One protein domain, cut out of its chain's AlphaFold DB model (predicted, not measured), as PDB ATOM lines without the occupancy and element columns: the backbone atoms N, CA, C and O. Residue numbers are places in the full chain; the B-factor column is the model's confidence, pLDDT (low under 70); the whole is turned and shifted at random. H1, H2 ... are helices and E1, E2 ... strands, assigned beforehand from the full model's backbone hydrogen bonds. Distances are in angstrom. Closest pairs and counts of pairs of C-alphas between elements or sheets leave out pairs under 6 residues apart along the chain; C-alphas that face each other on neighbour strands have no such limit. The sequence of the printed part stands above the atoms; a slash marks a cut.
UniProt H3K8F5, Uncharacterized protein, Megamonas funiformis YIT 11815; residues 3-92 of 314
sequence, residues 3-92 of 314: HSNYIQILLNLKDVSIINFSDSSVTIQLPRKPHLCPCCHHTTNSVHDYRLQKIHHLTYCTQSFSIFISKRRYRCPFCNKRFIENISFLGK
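What this domain is: This is residues 3 to 92 of the 314 residues of an uncharacterized protein of Megamonas funiformis YIT 11815 (UniProt H3K8F5). A long, strongly twisted sheet is built along its longest strand, E4, with E3 beside it on one side; on the other side, E2 and then E1 lie by the first part of E4, and short E5 by its last part. The one helix, H1, crosses over E1 and E2 on one face at that end of the rod, and a long stretch with no named element, residues 30 to 46, links E2 to E3. The printed part has 90 residues, with one named helix, H1, which comes first along the chain, and five named strands, which follow it and are numbered as they come; the sheet is branched and mixed, its neighbour pairs being E1 and E2, E3 and E4, and E4 and E5, antiparallel, and E2 and E4, parallel, and 42 residues are in named elements, under half. The class is mixed, helices and strands. The whole is only just loose, close to compact, with a radius of gyration of the C-alphas of 14.8 A, and spans 48 by 21 by 19 A.

How they stand to each other: H1, residues 3 to 11, is on the sheet at a height of 9.7 A over the sheet. It lies over E1, residues 17 to 22, and only just over E2, residues 25 to 29, on which 3 of its C-alphas fall. On the local plane it stands at 87 degrees to E1, across the strands; their closest C-alphas, those of Ser 4 and Ile 18, are 6.8 A apart. In H1, 4 of 5 O i to N i+4 pairs are within hydrogen-bond range. E1 and E2 form a hairpin, antiparallel at 165 degrees, with N 17 and O 29 at 2.8 A. E4, residues 66 to 75, is parallel to E2 at 27 degrees, with N 28 and O 68 at 2.8 A. E3, residues 47 to 55, is antiparallel to E4 at 156 degrees, with N 51 and O 71 at 2.8 A. E5, residues 82 to 84, is antiparallel to E4 at 148 degrees, with N 74 and O 83 at 2.8 A. E3, E4 and E5 form a meander, each strand the antiparallel neighbour of the one before. E2 and E5 lie on one side of E4, E3 on the other side.

Where its parts are: H1 begins at C-alpha 3 (46.763, 23.708, 45.033) and is 12.9 A long. E1 measures 14.8 A, E2 13.5 A and E3 21.8 A. E4 is 28.8 A, from C-alpha 66 (29.285, 19.041, 41.577) to C-alpha 75 (39.455, -5.760, 31.055). E5 is 7.2 A and ends at C-alpha 84 (35.009, -1.438, 37.721).

The domain as a whole: The C-alphas farthest apart, those of Thr 62 and Phe 78, are 48.6 A apart. The printed part has no cut. The link from E2 to E3 is long, and in it residues 35 to 36 pair with 43 to 44, antiparallel. pLDDT is under 70 at residues 3 to 11, 14 and 59 to 64.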
ATOM      1  N   HIS A   3      48.235  23.734  44.904       44.00
ATOM      2  CA  HIS A   3      46.763  23.708  45.033       44.00
ATOM      3  C   HIS A   3      46.134  22.311  45.189       44.00
ATOM      4  O   HIS A   3      45.071  22.188  45.796       44.00
ATOM      5  N   SER A   4      46.769  21.247  44.681       50.16
ATOM      6  CA  SER A   4      46.159  19.905  44.688       50.16
ATOM      7  C   SER A   4      46.048  19.302  46.092       50.16
ATOM      8  O   SER A   4      45.138  18.514  46.338       50.16
ATOM      9  N   ASN A   5      46.948  19.673  47.007       51.47
ATOM     10  CA  ASN A   5      46.997  19.101  48.354       51.47
ATOM     11  C   ASN A   5      45.896  19.692  49.258       51.47
ATOM     12  O   ASN A   5      45.232  18.967  49.995       51.47
ATOM     13  N   TYR A   6      45.605  20.994  49.128       54.66
ATOM     14  CA  TYR A   6      44.568  21.670  49.921       54.66
ATOM     15  C   TYR A   6      43.151  21.188  49.601       54.66
ATOM     16  O   TYR A   6      42.333  21.048  50.505       54.66
ATOM     17  N   ILE A   7      42.851  20.881  48.336       56.50
ATOM     18  CA  ILE A   7      41.521  20.381  47.957       56.50
ATOM     19  C   ILE A   7      41.342  18.918  48.399       56.50
ATOM     20  O   ILE A   7      40.238  18.519  48.763       56.50
ATOM     21  N   GLN A   8      42.417  18.124  48.443       57.59
ATOM     22  CA  GLN A   8      42.371  16.766  48.994       57.59
ATOM     23  C   GLN A   8      42.115  16.780  50.513       57.59
ATOM     24  O   GLN A   8      41.320  15.976  51.004       57.59
ATOM     25  N   ILE A   9      42.702  17.748  51.228       58.50
ATOM     26  CA  ILE A   9      42.391  18.044  52.637       58.50
ATOM     27  C   ILE A   9      40.925  18.484  52.782       58.50
ATOM     28  O   ILE A   9      40.221  17.990  53.660       58.50
ATOM     29  N   LEU A  10      40.437  19.348  51.885       61.56
ATOM     30  CA  LEU A  10      39.081  19.900  51.936       61.56
ATOM     31  C   LEU A  10      37.994  18.867  51.605       61.56
ATOM     32  O   LEU A  10      36.915  18.913  52.179       61.56
ATOM     33  N   LEU A  11      38.264  17.914  50.711       67.69
ATOM     34  CA  LEU A  11      37.349  16.806  50.418       67.69
ATOM     35  C   LEU A  11      37.527  15.629  51.383       67.69
ATOM     36  O   LEU A  11      36.684  14.745  51.407       67.69
ATOM     37  N   ASN A  12      38.601  15.578  52.175       71.75
ATOM     38  CA  ASN A  12      38.889  14.475  53.100       71.75
ATOM     39  C   ASN A  12      38.740  13.074  52.450       71.75
ATOM     40  O   ASN A  12      38.281  12.106  53.067       71.75
ATOM     41  N   LEU A  13      39.088  12.972  51.162       72.56
ATOM     42  CA  LEU A  13      39.085  11.729  50.394       72.56
ATOM     43  C   LEU A  13      40.528  11.234  50.268       72.56
ATOM     44  O   LEU A  13      41.379  11.887  49.664       72.56
ATOM     45  N   LYS A  14      40.805  10.061  50.845       69.12
ATOM     46  CA  LYS A  14      42.128   9.425  50.771       69.12
ATOM     47  C   LYS A  14      42.401   8.897  49.363       69.12
ATOM     48  O   LYS A  14      41.509   8.307  48.755       69.12
ATOM     49  N   ASP A  15      43.639   9.068  48.903       72.19
ATOM     50  CA  ASP A  15      44.176   8.483  47.665       72.19
ATOM     51  C   ASP A  15      43.408   8.875  46.395       72.19
ATOM     52  O   ASP A  15      43.014   8.029  45.589       72.19
ATOM     53  N   VAL A  16      43.166  10.173  46.214       80.69
ATOM     54  CA  VAL A  16      42.427  10.708  45.070       80.69
ATOM     55  C   VAL A  16      43.188  11.881  44.468       80.69
ATOM     56  O   VAL A  16      43.551  12.811  45.181       80.69
ATOM     57  N   SER A  17      43.383  11.861  43.149       81.75
ATOM     58  CA  SER A  17      43.896  12.999  42.390       81.75
ATOM     59  C   SER A  17      42.758  13.783  41.741       81.75
ATOM     60  O   SER A  17      41.742  13.225  41.314       81.75
ATOM     61  N   ILE A  18      42.926  15.100  41.664       82.94
ATOM     62  CA  ILE A  18      42.010  15.992  40.954       82.94
ATOM     63  C   ILE A  18      42.536  16.140  39.534       82.94
ATOM     64  O   ILE A  18      43.696  16.486  39.338       82.94
ATOM     65  N   ILE A  19      41.685  15.854  38.553       84.69
ATOM     66  CA  ILE A  19      42.047  15.933  37.130       84.69
ATOM     67  C   ILE A  19      41.504  17.204  36.496       84.69
ATOM     68  O   ILE A  19      42.133  17.764  35.606       84.69
ATOM     69  N   ASN A  20      40.332  17.656  36.937       83.38
ATOM     70  CA  ASN A  20      39.720  18.870  36.422       83.38
ATOM     71  C   ASN A  20      39.012  19.611  37.556       83.38
ATOM     72  O   ASN A  20      38.367  18.983  38.402       83.38
ATOM     73  N   PHE A  21      39.144  20.929  37.568       82.94
ATOM     74  CA  PHE A  21      38.522  21.824  38.528       82.94
ATOM     75  C   PHE A  21      37.964  23.032  37.775       82.94
ATOM     76  O   PHE A  21      38.686  23.696  37.038       82.94
ATOM     77  N   SER A  22      36.680  23.304  37.977       81.88
ATOM     78  CA  SER A  22      35.985  24.492  37.492       81.88
ATOM     79  C   SER A  22      35.144  25.094  38.616       81.88
ATOM     80  O   SER A  22      34.858  24.424  39.610       81.88
ATOM     81  N   ASP A  23      34.671  26.327  38.431       77.38
ATOM     82  CA  ASP A  23      33.894  27.070  39.442       77.38
ATOM     83  C   ASP A  23      32.627  26.342  39.923       77.38
ATOM     84  O   ASP A  23      32.086  26.628  40.993       77.38
ATOM     85  N   SER A  24      32.137  25.385  39.128       83.06
ATOM     86  CA  SER A  24      30.921  24.617  39.394       83.06
ATOM     87  C   SER A  24      31.145  23.110  39.526       83.06
ATOM     88  O   SER A  24      30.210  22.392  39.908       83.06
ATOM     89  N   SER A  25      32.344  22.586  39.235       86.44
ATOM     90  CA  SER A  25      32.578  21.141  39.261       86.44
ATOM     91  C   SER A  25      34.014  20.723  39.553       86.44
ATOM     92  O   SER A  25      34.973  21.367  39.147       86.44
ATOM     93  N   VAL A  26      34.159  19.574  40.211       88.19
ATOM     94  CA  VAL A  26      35.456  18.946  40.480       88.19
ATOM     95  C   VAL A  26      35.421  17.518  39.973       88.19
ATOM     96  O   VAL A  26      34.546  16.743  40.361       88.19
ATOM     97  N   THR A  27      36.375  17.154  39.121       89.38
ATOM     98  CA  THR A  27      36.553  15.782  38.649       89.38
ATOM     99  C   THR A  27      37.737  15.138  39.343       89.38
ATOM    100  O   THR A  27      38.872  15.609  39.252       89.38
ATOM    101  N   ILE A  28      37.455  14.024  40.005       89.38
ATOM    102  CA  ILE A  28      38.406  13.245  40.777       89.38
ATOM    103  C   ILE A  28      38.649  11.865  40.162       89.38
ATOM    104  O   ILE A  28      37.768  11.291  39.517       89.38
ATOM    105  N   GLN A  29      39.828  11.301  40.399       89.50
ATOM    106  CA  GLN A  29      40.206   9.969  39.938       89.50
ATOM    107  C   GLN A  29      41.145   9.300  40.941       89.50
ATOM    108  O   GLN A  29      41.942   9.956  41.604       89.50
ATOM    109  N   LEU A  30      41.053   7.979  41.068       88.00
ATOM    110  CA  LEU A  30      41.961   7.217  41.925       88.00
ATOM    111  C   LEU A  30      43.318   7.016  41.225       88.00
ATOM    112  O   LEU A  30      43.373   7.026  39.989       88.00
ATOM    113  N   PRO A  31      44.421   6.764  41.946       86.88
ATOM    114  CA  PRO A  31      45.654   6.287  41.328       86.88
ATOM    115  C   PRO A  31      45.410   4.936  40.643       86.88
ATOM    116  O   PRO A  31      44.629   4.107  41.113       86.88
ATOM    117  N   ARG A  32      46.055   4.717  39.492       88.44
ATOM    118  CA  ARG A  32      45.953   3.445  38.765       88.44
ATOM    119  C   ARG A  32      46.714   2.375  39.542       88.44
ATOM    120  O   ARG A  32      47.872   2.582  39.887       88.44
ATOM    121  N   LYS A  33      46.082   1.227  39.766       89.38
ATOM    122  CA  LYS A  33      46.699   0.072  40.420       89.38
ATOM    123  C   LYS A  33      46.222  -1.227  39.772       89.38
ATOM    124  O   LYS A  33      45.119  -1.248  39.226       89.38
ATOM    125  N   PRO A  34      47.020  -2.303  39.817       90.00
ATOM    126  CA  PRO A  34      46.561  -3.612  39.372       90.00
ATOM    127  C   PRO A  34      45.376  -4.094  40.222       90.00
ATOM    128  O   PRO A  34      45.320  -3.863  41.431       90.00
ATOM    129  N   HIS A  35      44.423  -4.778  39.585       90.31
ATOM    130  CA  HIS A  35      43.255  -5.363  40.241       90.31
ATOM    131  C   HIS A  35      43.092  -6.839  39.880       90.31
ATOM    132  O   HIS A  35      43.384  -7.254  38.759       90.31
ATOM    133  N   LEU A  36      42.553  -7.619  40.817       92.69
ATOM    134  CA  LEU A  36      42.187  -9.014  40.586       92.69
ATOM    135  C   LEU A  36      40.882  -9.097  39.791       92.69
ATOM    136  O   LEU A  36      39.906  -8.403  40.093       92.69
ATOM    137  N   CYS A  37      40.854  -9.964  38.781       91.31
ATOM    138  CA  CYS A  37      39.633 -10.241  38.042       91.31
ATOM    139  C   CYS A  37      38.601 -10.949  38.942       91.31
ATOM    140  O   CYS A  37      38.910 -12.004  39.485       91.31
ATOM    141  N   PRO A  38      37.345 -10.478  39.025       90.94
ATOM    142  CA  PRO A  38      36.314 -11.123  39.843       90.94
ATOM    143  C   PRO A  38      35.818 -12.472  39.290       90.94
ATOM    144  O   PRO A  38      34.942 -13.076  39.893       90.94
ATOM    145  N   CYS A  39      36.294 -12.908  38.117       92.75
ATOM    146  CA  CYS A  39      35.879 -14.163  37.480       92.75
ATOM    147  C   CYS A  39      36.978 -15.232  37.542       92.75
ATOM    148  O   CYS A  39      36.705 -16.343  37.973       92.75
ATOM    149  N   CYS A  40      38.207 -14.902  37.133       92.81
ATOM    150  CA  CYS A  40      39.328 -15.850  37.094       92.81
ATOM    151  C   CYS A  40      40.477 -15.503  38.055       92.81
ATOM    152  O   CYS A  40      41.522 -16.135  37.993       92.81
ATOM    153  N   HIS A  41      40.328 -14.468  38.890       91.12
ATOM    154  CA  HIS A  41      41.335 -13.987  39.849       91.12
ATOM    155  C   HIS A  41      42.682 -13.543  39.255       91.12
ATOM    156  O   HIS A  41      43.551 -13.090  39.989       91.12
ATOM    157  N   HIS A  42      42.843 -13.555  37.930       92.25
ATOM    158  CA  HIS A  42      44.047 -13.058  37.274       92.25
ATOM    159  C   HIS A  42      44.227 -11.548  37.490       92.25
ATOM    160  O   HIS A  42      43.284 -10.764  37.306       92.25
ATOM    161  N   THR A  43      45.444 -11.138  37.847       92.50
ATOM    162  CA  THR A  43      45.813  -9.732  38.035       92.50
ATOM    163  C   THR A  43      45.837  -9.012  36.692       92.50
ATOM    164  O   THR A  43      46.526  -9.421  35.766       92.50
ATOM    165  N   THR A  44      45.095  -7.913  36.571       90.56
ATOM    166  CA  THR A  44      45.101  -7.070  35.373       90.56
ATOM    167  C   THR A  44      45.368  -5.619  35.732       90.56
ATOM    168  O   THR A  44      44.851  -5.088  36.715       90.56
ATOM    169  N   ASN A  45      46.159  -4.961  34.889       91.62
ATOM    170  CA  ASN A  45      46.291  -3.509  34.863       91.62
ATOM    171  C   ASN A  45      45.706  -2.918  33.564       91.62
ATOM    172  O   ASN A  45      45.853  -1.728  33.305       91.62
ATOM    173  N   SER A  46      45.061  -3.728  32.715       90.94
ATOM    174  CA  SER A  46      44.547  -3.289  31.415       90.94
ATOM    175  C   SER A  46      43.241  -2.511  31.572       90.94
ATOM    176  O   SER A  46      42.218  -3.069  31.979       90.94
ATOM    177  N   VAL A  47      43.262  -1.229  31.206       92.25
ATOM    178  CA  VAL A  47      42.088  -0.347  31.222       92.25
ATOM    179  C   VAL A  47      41.347  -0.468  29.892       92.25
ATOM    180  O   VAL A  47      41.957  -0.427  28.832       92.25
ATOM    181  N   HIS A  48      40.031  -0.635  29.956       91.75
ATOM    182  CA  HIS A  48      39.144  -0.670  28.797       91.75
ATOM    183  C   HIS A  48      38.617   0.727  28.457       91.75
ATOM    184  O   HIS A  48      38.746   1.181  27.328       91.75
ATOM    185  N   ASP A  49      38.004   1.403  29.430       92.75
ATOM    186  CA  ASP A  49      37.482   2.764  29.291       92.75
ATOM    187  C   ASP A  49      37.299   3.432  30.660       92.75
ATOM    188  O   ASP A  49      37.407   2.802  31.719       92.75
ATOM    189  N   TYR A  50      36.986   4.725  30.613       93.00
ATOM    190  CA  TYR A  50      36.663   5.555  31.765       93.00
ATOM    191  C   TYR A  50      35.170   5.888  31.772       93.00
ATOM    192  O   TYR A  50      34.546   6.070  30.725       93.00
ATOM    193  N   ARG A  51      34.577   5.969  32.962       91.12
ATOM    194  CA  ARG A  51      33.181   6.370  33.156       91.12
ATOM    195  C   ARG A  51      33.096   7.466  34.200       91.12
ATOM    196  O   ARG A  51      33.437   7.244  35.359       91.12
ATOM    197  N   LEU A  52      32.594   8.623  33.785       92.50
ATOM    198  CA  LEU A  52      32.287   9.724  34.686       92.50
ATOM    199  C   LEU A  52      30.979   9.448  35.426       92.50
ATOM    200  O   LEU A  52      29.964   9.091  34.825       92.50
ATOM    201  N   GLN A  53      30.999   9.629  36.741       91.25
ATOM    202  CA  GLN A  53      29.820   9.506  37.585       91.25
ATOM    203  C   GLN A  53      29.742  10.687  38.549       91.25
ATOM    204  O   GLN A  53      30.672  10.931  39.309       91.25
ATOM    205  N   LYS A  54      28.595  11.370  38.590       91.44
ATOM    206  CA  LYS A  54      28.313  12.371  39.625       91.44
ATOM    207  C   LYS A  54      28.116  11.702  40.989       91.44
ATOM    208  O   LYS A  54      27.378  10.712  41.091       91.44
ATOM    209  N   ILE A  55      28.750  12.245  42.025       90.94
ATOM    210  CA  ILE A  55      28.642  11.768  43.407       90.94
ATOM    211  C   ILE A  55      28.202  12.880  44.359       90.94
ATOM    212  O   ILE A  55      28.474  14.058  44.140       90.94
ATOM    213  N   HIS A  56      27.537  12.480  45.438       88.94
ATOM    214  CA  HIS A  56      27.228  13.328  46.580       88.94
ATOM    215  C   HIS A  56      28.259  13.081  47.682       88.94
ATOM    216  O   HIS A  56      28.464  11.946  48.147       88.94
ATOM    217  N   HIS A  57      28.918  14.160  48.078       87.75
ATOM    218  CA  HIS A  57      29.936  14.179  49.109       87.75
ATOM    219  C   HIS A  57      29.773  15.429  49.979       87.75
ATOM    220  O   HIS A  57      28.991  16.319  49.646       87.75
ATOM    221  N   LEU A  58      30.482  15.462  51.103       82.75
ATOM    222  CA  LEU A  58      30.497  16.605  52.004       82.75
ATOM    223  C   LEU A  58      31.167  17.792  51.310       82.75
ATOM    224  O   LEU A  58      32.260  17.664  50.765       82.75
ATOM    225  N   THR A  59      30.495  18.935  51.321       69.88
ATOM    226  CA  THR A  59      31.039  20.205  50.841       69.88
ATOM    227  C   THR A  59      31.225  21.120  52.039       69.88
ATOM    228  O   THR A  59      30.251  21.464  52.701       69.88
ATOM    229  N   TYR A  60      32.469  21.506  52.315       68.19
ATOM    230  CA  TYR A  60      32.818  22.403  53.423       68.19
ATOM    231  C   TYR A  60      32.799  23.888  53.020       68.19
ATOM    232  O   TYR A  60      33.084  24.758  53.836       68.19
ATOM    233  N   CYS A  61      32.450  24.182  51.765       64.62
ATOM    234  CA  CYS A  61      32.369  25.530  51.211       64.62
ATOM    235  C   CYS A  61      30.911  25.990  51.085       64.62
ATOM    236  O   CYS A  61      30.003  25.181  50.891       64.62
ATOM    237  N   THR A  62      30.701  27.306  51.122       62.06
ATOM    238  CA  THR A  62      29.402  27.958  50.878       62.06
ATOM    239  C   THR A  62      28.947  27.835  49.421       62.06
ATOM    240  O   THR A  62      27.750  27.779  49.141       62.06
ATOM    241  N   GLN A  63      29.896  27.742  48.487       67.69
ATOM    242  CA  GLN A  63      29.627  27.542  47.068       67.69
ATOM    243  C   GLN A  63      29.381  26.062  46.766       67.69
ATOM    244  O   GLN A  63      30.200  25.195  47.071       67.69
ATOM    245  N   SER A  64      28.241  25.761  46.140       69.06
ATOM    246  CA  SER A  64      27.918  24.388  45.761       69.06
ATOM    247  C   SER A  64      28.578  24.008  44.442       69.06
ATOM    248  O   SER A  64      28.227  24.564  43.404       69.06
ATOM    249  N   PHE A  65      29.447  23.001  44.469       78.62
ATOM    250  CA  PHE A  65      30.044  22.398  43.279       78.62
ATOM    251  C   PHE A  65      29.617  20.932  43.129       78.62
ATOM    252  O   PHE A  65      29.306  20.239  44.100       78.62
ATOM    253  N   SER A  66      29.568  20.447  41.887       85.75
ATOM    254  CA  SER A  66      29.285  19.041  41.577       85.75
ATOM    255  C   SER A  66      30.577  18.232  41.549       85.75
ATOM    256  O   SER A  66      31.496  18.562  40.807       85.75
ATOM    257  N   ILE A  67      30.636  17.136  42.304       88.25
ATOM    258  CA  ILE A  67      31.798  16.243  42.289       88.25
ATOM    259  C   ILE A  67      31.532  15.092  41.320       88.25
ATOM    260  O   ILE A  67      30.515  14.398  41.413       88.25
ATOM    261  N   PHE A  68      32.460  14.878  40.398       90.50
ATOM    262  CA  PHE A  68      32.458  13.782  39.442       90.50
ATOM    263  C   PHE A  68      33.634  12.860  39.722       90.50
ATOM    264  O   PHE A  68      34.749  13.316  39.931       90.50
ATOM    265  N   ILE A  69      33.401  11.554  39.701       90.69
ATOM    266  CA  ILE A  69      34.462  10.552  39.763       90.69
ATOM    267  C   ILE A  69      34.647   9.915  38.388       90.69
ATOM    268  O   ILE A  69      33.695   9.390  37.808       90.69
ATOM    269  N   SER A  70      35.873   9.968  37.875       92.44
ATOM    270  CA  SER A  70      36.307   9.243  36.684       92.44
ATOM    271  C   SER A  70      36.716   7.833  37.096       92.44
ATOM    272  O   SER A  70      37.777   7.622  37.684       92.44
ATOM    273  N   LYS A  71      35.831   6.864  36.850       90.94
ATOM    274  CA  LYS A  71      36.032   5.457  37.211       90.94
ATOM    275  C   LYS A  71      36.646   4.688  36.056       90.94
ATOM    276  O   LYS A  71      36.102   4.704  34.951       90.94
ATOM    277  N   ARG A  72      37.701   3.925  36.322       91.81
ATOM    278  CA  ARG A  72      38.277   2.974  35.367       91.81
ATOM    279  C   ARG A  72      37.471   1.686  35.325       91.81
ATOM    280  O   ARG A  72      37.159   1.094  36.364       91.81
ATOM    281  N   ARG A  73      37.186   1.208  34.112       93.12
ATOM    282  CA  ARG A  73      36.784  -0.181  33.873       93.12
ATOM    283  C   ARG A  73      37.978  -0.955  33.345       93.12
ATOM    284  O   ARG A  73      38.552  -0.594  32.324       93.12
ATOM    285  N   TYR A  74      38.338  -2.022  34.037       93.12
ATOM    286  CA  TYR A  74      39.397  -2.936  33.639       93.12
ATOM    287  C   TYR A  74      38.840  -4.033  32.737       93.12
ATOM    288  O   TYR A  74      37.669  -4.411  32.850       93.12
ATOM    289  N   ARG A  75      39.696  -4.557  31.860       94.75
ATOM    290  CA  ARG A  75      39.455  -5.760  31.055       94.75
ATOM    291  C   ARG A  75      40.466  -6.818  31.475       94.75
ATOM    292  O   ARG A  75      41.668  -6.564  31.505       94.75
ATOM    293  N   CYS A  76      39.983  -7.999  31.846       93.00
ATOM    294  CA  CYS A  76      40.865  -9.129  32.106       93.00
ATOM    295  C   CYS A  76      41.434  -9.652  30.774       93.00
ATOM    296  O   CYS A  76      40.634  -9.921  29.877       93.00
ATOM    297  N   PRO A  77      42.763  -9.818  30.630       91.75
ATOM    298  CA  PRO A  77      43.356 -10.352  29.403       91.75
ATOM    299  C   PRO A  77      43.043 -11.843  29.204       91.75
ATOM    300  O   PRO A  77      42.940 -12.286  28.071       91.75
ATOM    301  N   PHE A  78      42.829 -12.595  30.290       91.94
ATOM    302  CA  PHE A  78      42.604 -14.041  30.239       91.94
ATOM    303  C   PHE A  78      41.145 -14.418  29.933       91.94
ATOM    304  O   PHE A  78      40.872 -15.159  29.001       91.94
ATOM    305  N   CYS A  79      40.181 -13.889  30.697       92.94
ATOM    306  CA  CYS A  79      38.758 -14.250  30.557       92.94
ATOM    307  C   CYS A  79      37.896 -13.164  29.896       92.94
ATOM    308  O   CYS A  79      36.670 -13.256  29.888       92.94
ATOM    309  N   ASN A  80      38.504 -12.074  29.416       92.44
ATOM    310  CA  ASN A  80      37.823 -10.945  28.775       92.44
ATOM    311  C   ASN A  80      36.781 -10.198  29.648       92.44
ATOM    312  O   ASN A  80      36.116  -9.266  29.182       92.44
ATOM    313  N   LYS A  81      36.635 -10.558  30.934       92.69
ATOM    314  CA  LYS A  81      35.669  -9.942  31.853       92.69
ATOM    315  C   LYS A  81      35.985  -8.465  32.070       92.69
ATOM    316  O   LYS A  81      37.120  -8.095  32.373       92.69
ATOM    317  N   ARG A  82      34.944  -7.631  31.989       93.62
ATOM    318  CA  ARG A  82      34.999  -6.196  32.293       93.62
ATOM    319  C   ARG A  82      34.485  -5.927  33.704       93.62
ATOM    320  O   ARG A  82      33.419  -6.425  34.071       93.62
ATOM    321  N   PHE A  83      35.213  -5.136  34.483       91.19
ATOM    322  CA  PHE A  83      34.826  -4.794  35.854       91.19
ATOM    323  C   PHE A  83      35.327  -3.404  36.256       91.19
ATOM    324  O   PHE A  83      36.251  -2.873  35.653       91.19
ATOM    325  N   ILE A  84      34.673  -2.786  37.238       89.81
ATOM    326  CA  ILE A  84      35.009  -1.438  37.721       89.81
ATOM    327  C   ILE A  84      36.067  -1.553  38.822       89.81
ATOM    328  O   ILE A  84      36.049  -2.517  39.590       89.81
ATOM    329  N   GLU A  85      36.960  -0.569  38.909       88.88
ATOM    330  CA  GLU A  85      37.915  -0.462  40.014       88.88
ATOM    331  C   GLU A  85      37.221  -0.392  41.385       88.88
ATOM    332  O   GLU A  85      36.133   0.173  41.530       88.88
ATOM    333  N   ASN A  86      37.839  -0.985  42.410       86.00
ATOM    334  CA  ASN A  86      37.302  -0.928  43.767       86.00
ATOM    335  C   ASN A  86      37.559   0.453  44.391       86.00
ATOM    336  O   ASN A  86      38.715   0.862  44.521       86.00
ATOM    337  N   ILE A  87      36.490   1.135  44.810       87.69
ATOM    338  CA  ILE A  87      36.530   2.476  45.408       87.69
ATOM    339  C   ILE A  87      36.103   2.359  46.873       87.69
ATOM    340  O   ILE A  87      34.936   2.119  47.172       87.69
ATOM    341  N   SER A  88      37.045   2.558  47.794       85.88
ATOM    342  CA  SER A  88      36.857   2.316  49.235       85.88
ATOM    343  C   SER A  88      35.741   3.156  49.869       85.88
ATOM    344  O   SER A  88      35.009   2.677  50.731       85.88
ATOM    345  N   PHE A  89      35.579   4.406  49.432       86.94
ATOM    346  CA  PHE A  89      34.604   5.348  49.992       86.94
ATOM    347  C   PHE A  89      33.256   5.379  49.251       86.94
ATOM    348  O   PHE A  89      32.385   6.175  49.614       86.94
ATOM    349  N   LEU A  90      33.067   4.561  48.206       88.69
ATOM    350  CA  LEU A  90      31.861   4.562  47.373       88.69
ATOM    351  C   LEU A  90      31.429   3.133  47.020       88.69
ATOM    352  O   LEU A  90      32.053   2.463  46.201       88.69
ATOM    353  N   GLY A  91      30.303   2.693  47.586       84.31
ATOM    354  CA  GLY A  91      29.753   1.363  47.318       84.31
ATOM    355  C   GLY A  91      29.361   1.127  45.851       84.31
ATOM    356  O   GLY A  91      29.098   2.059  45.083       84.31
ATOM    357  N   LYS A  92      29.261  -0.150  45.458       82.31
ATOM    358  CA  LYS A  92      28.841  -0.553  44.106       82.31
ATOM    359  C   LYS A  92      27.448   0.011  43.788       82.31
ATOM    360  O   LYS A  92      26.534  -0.086  44.603       82.31
TER     361      LYS A  92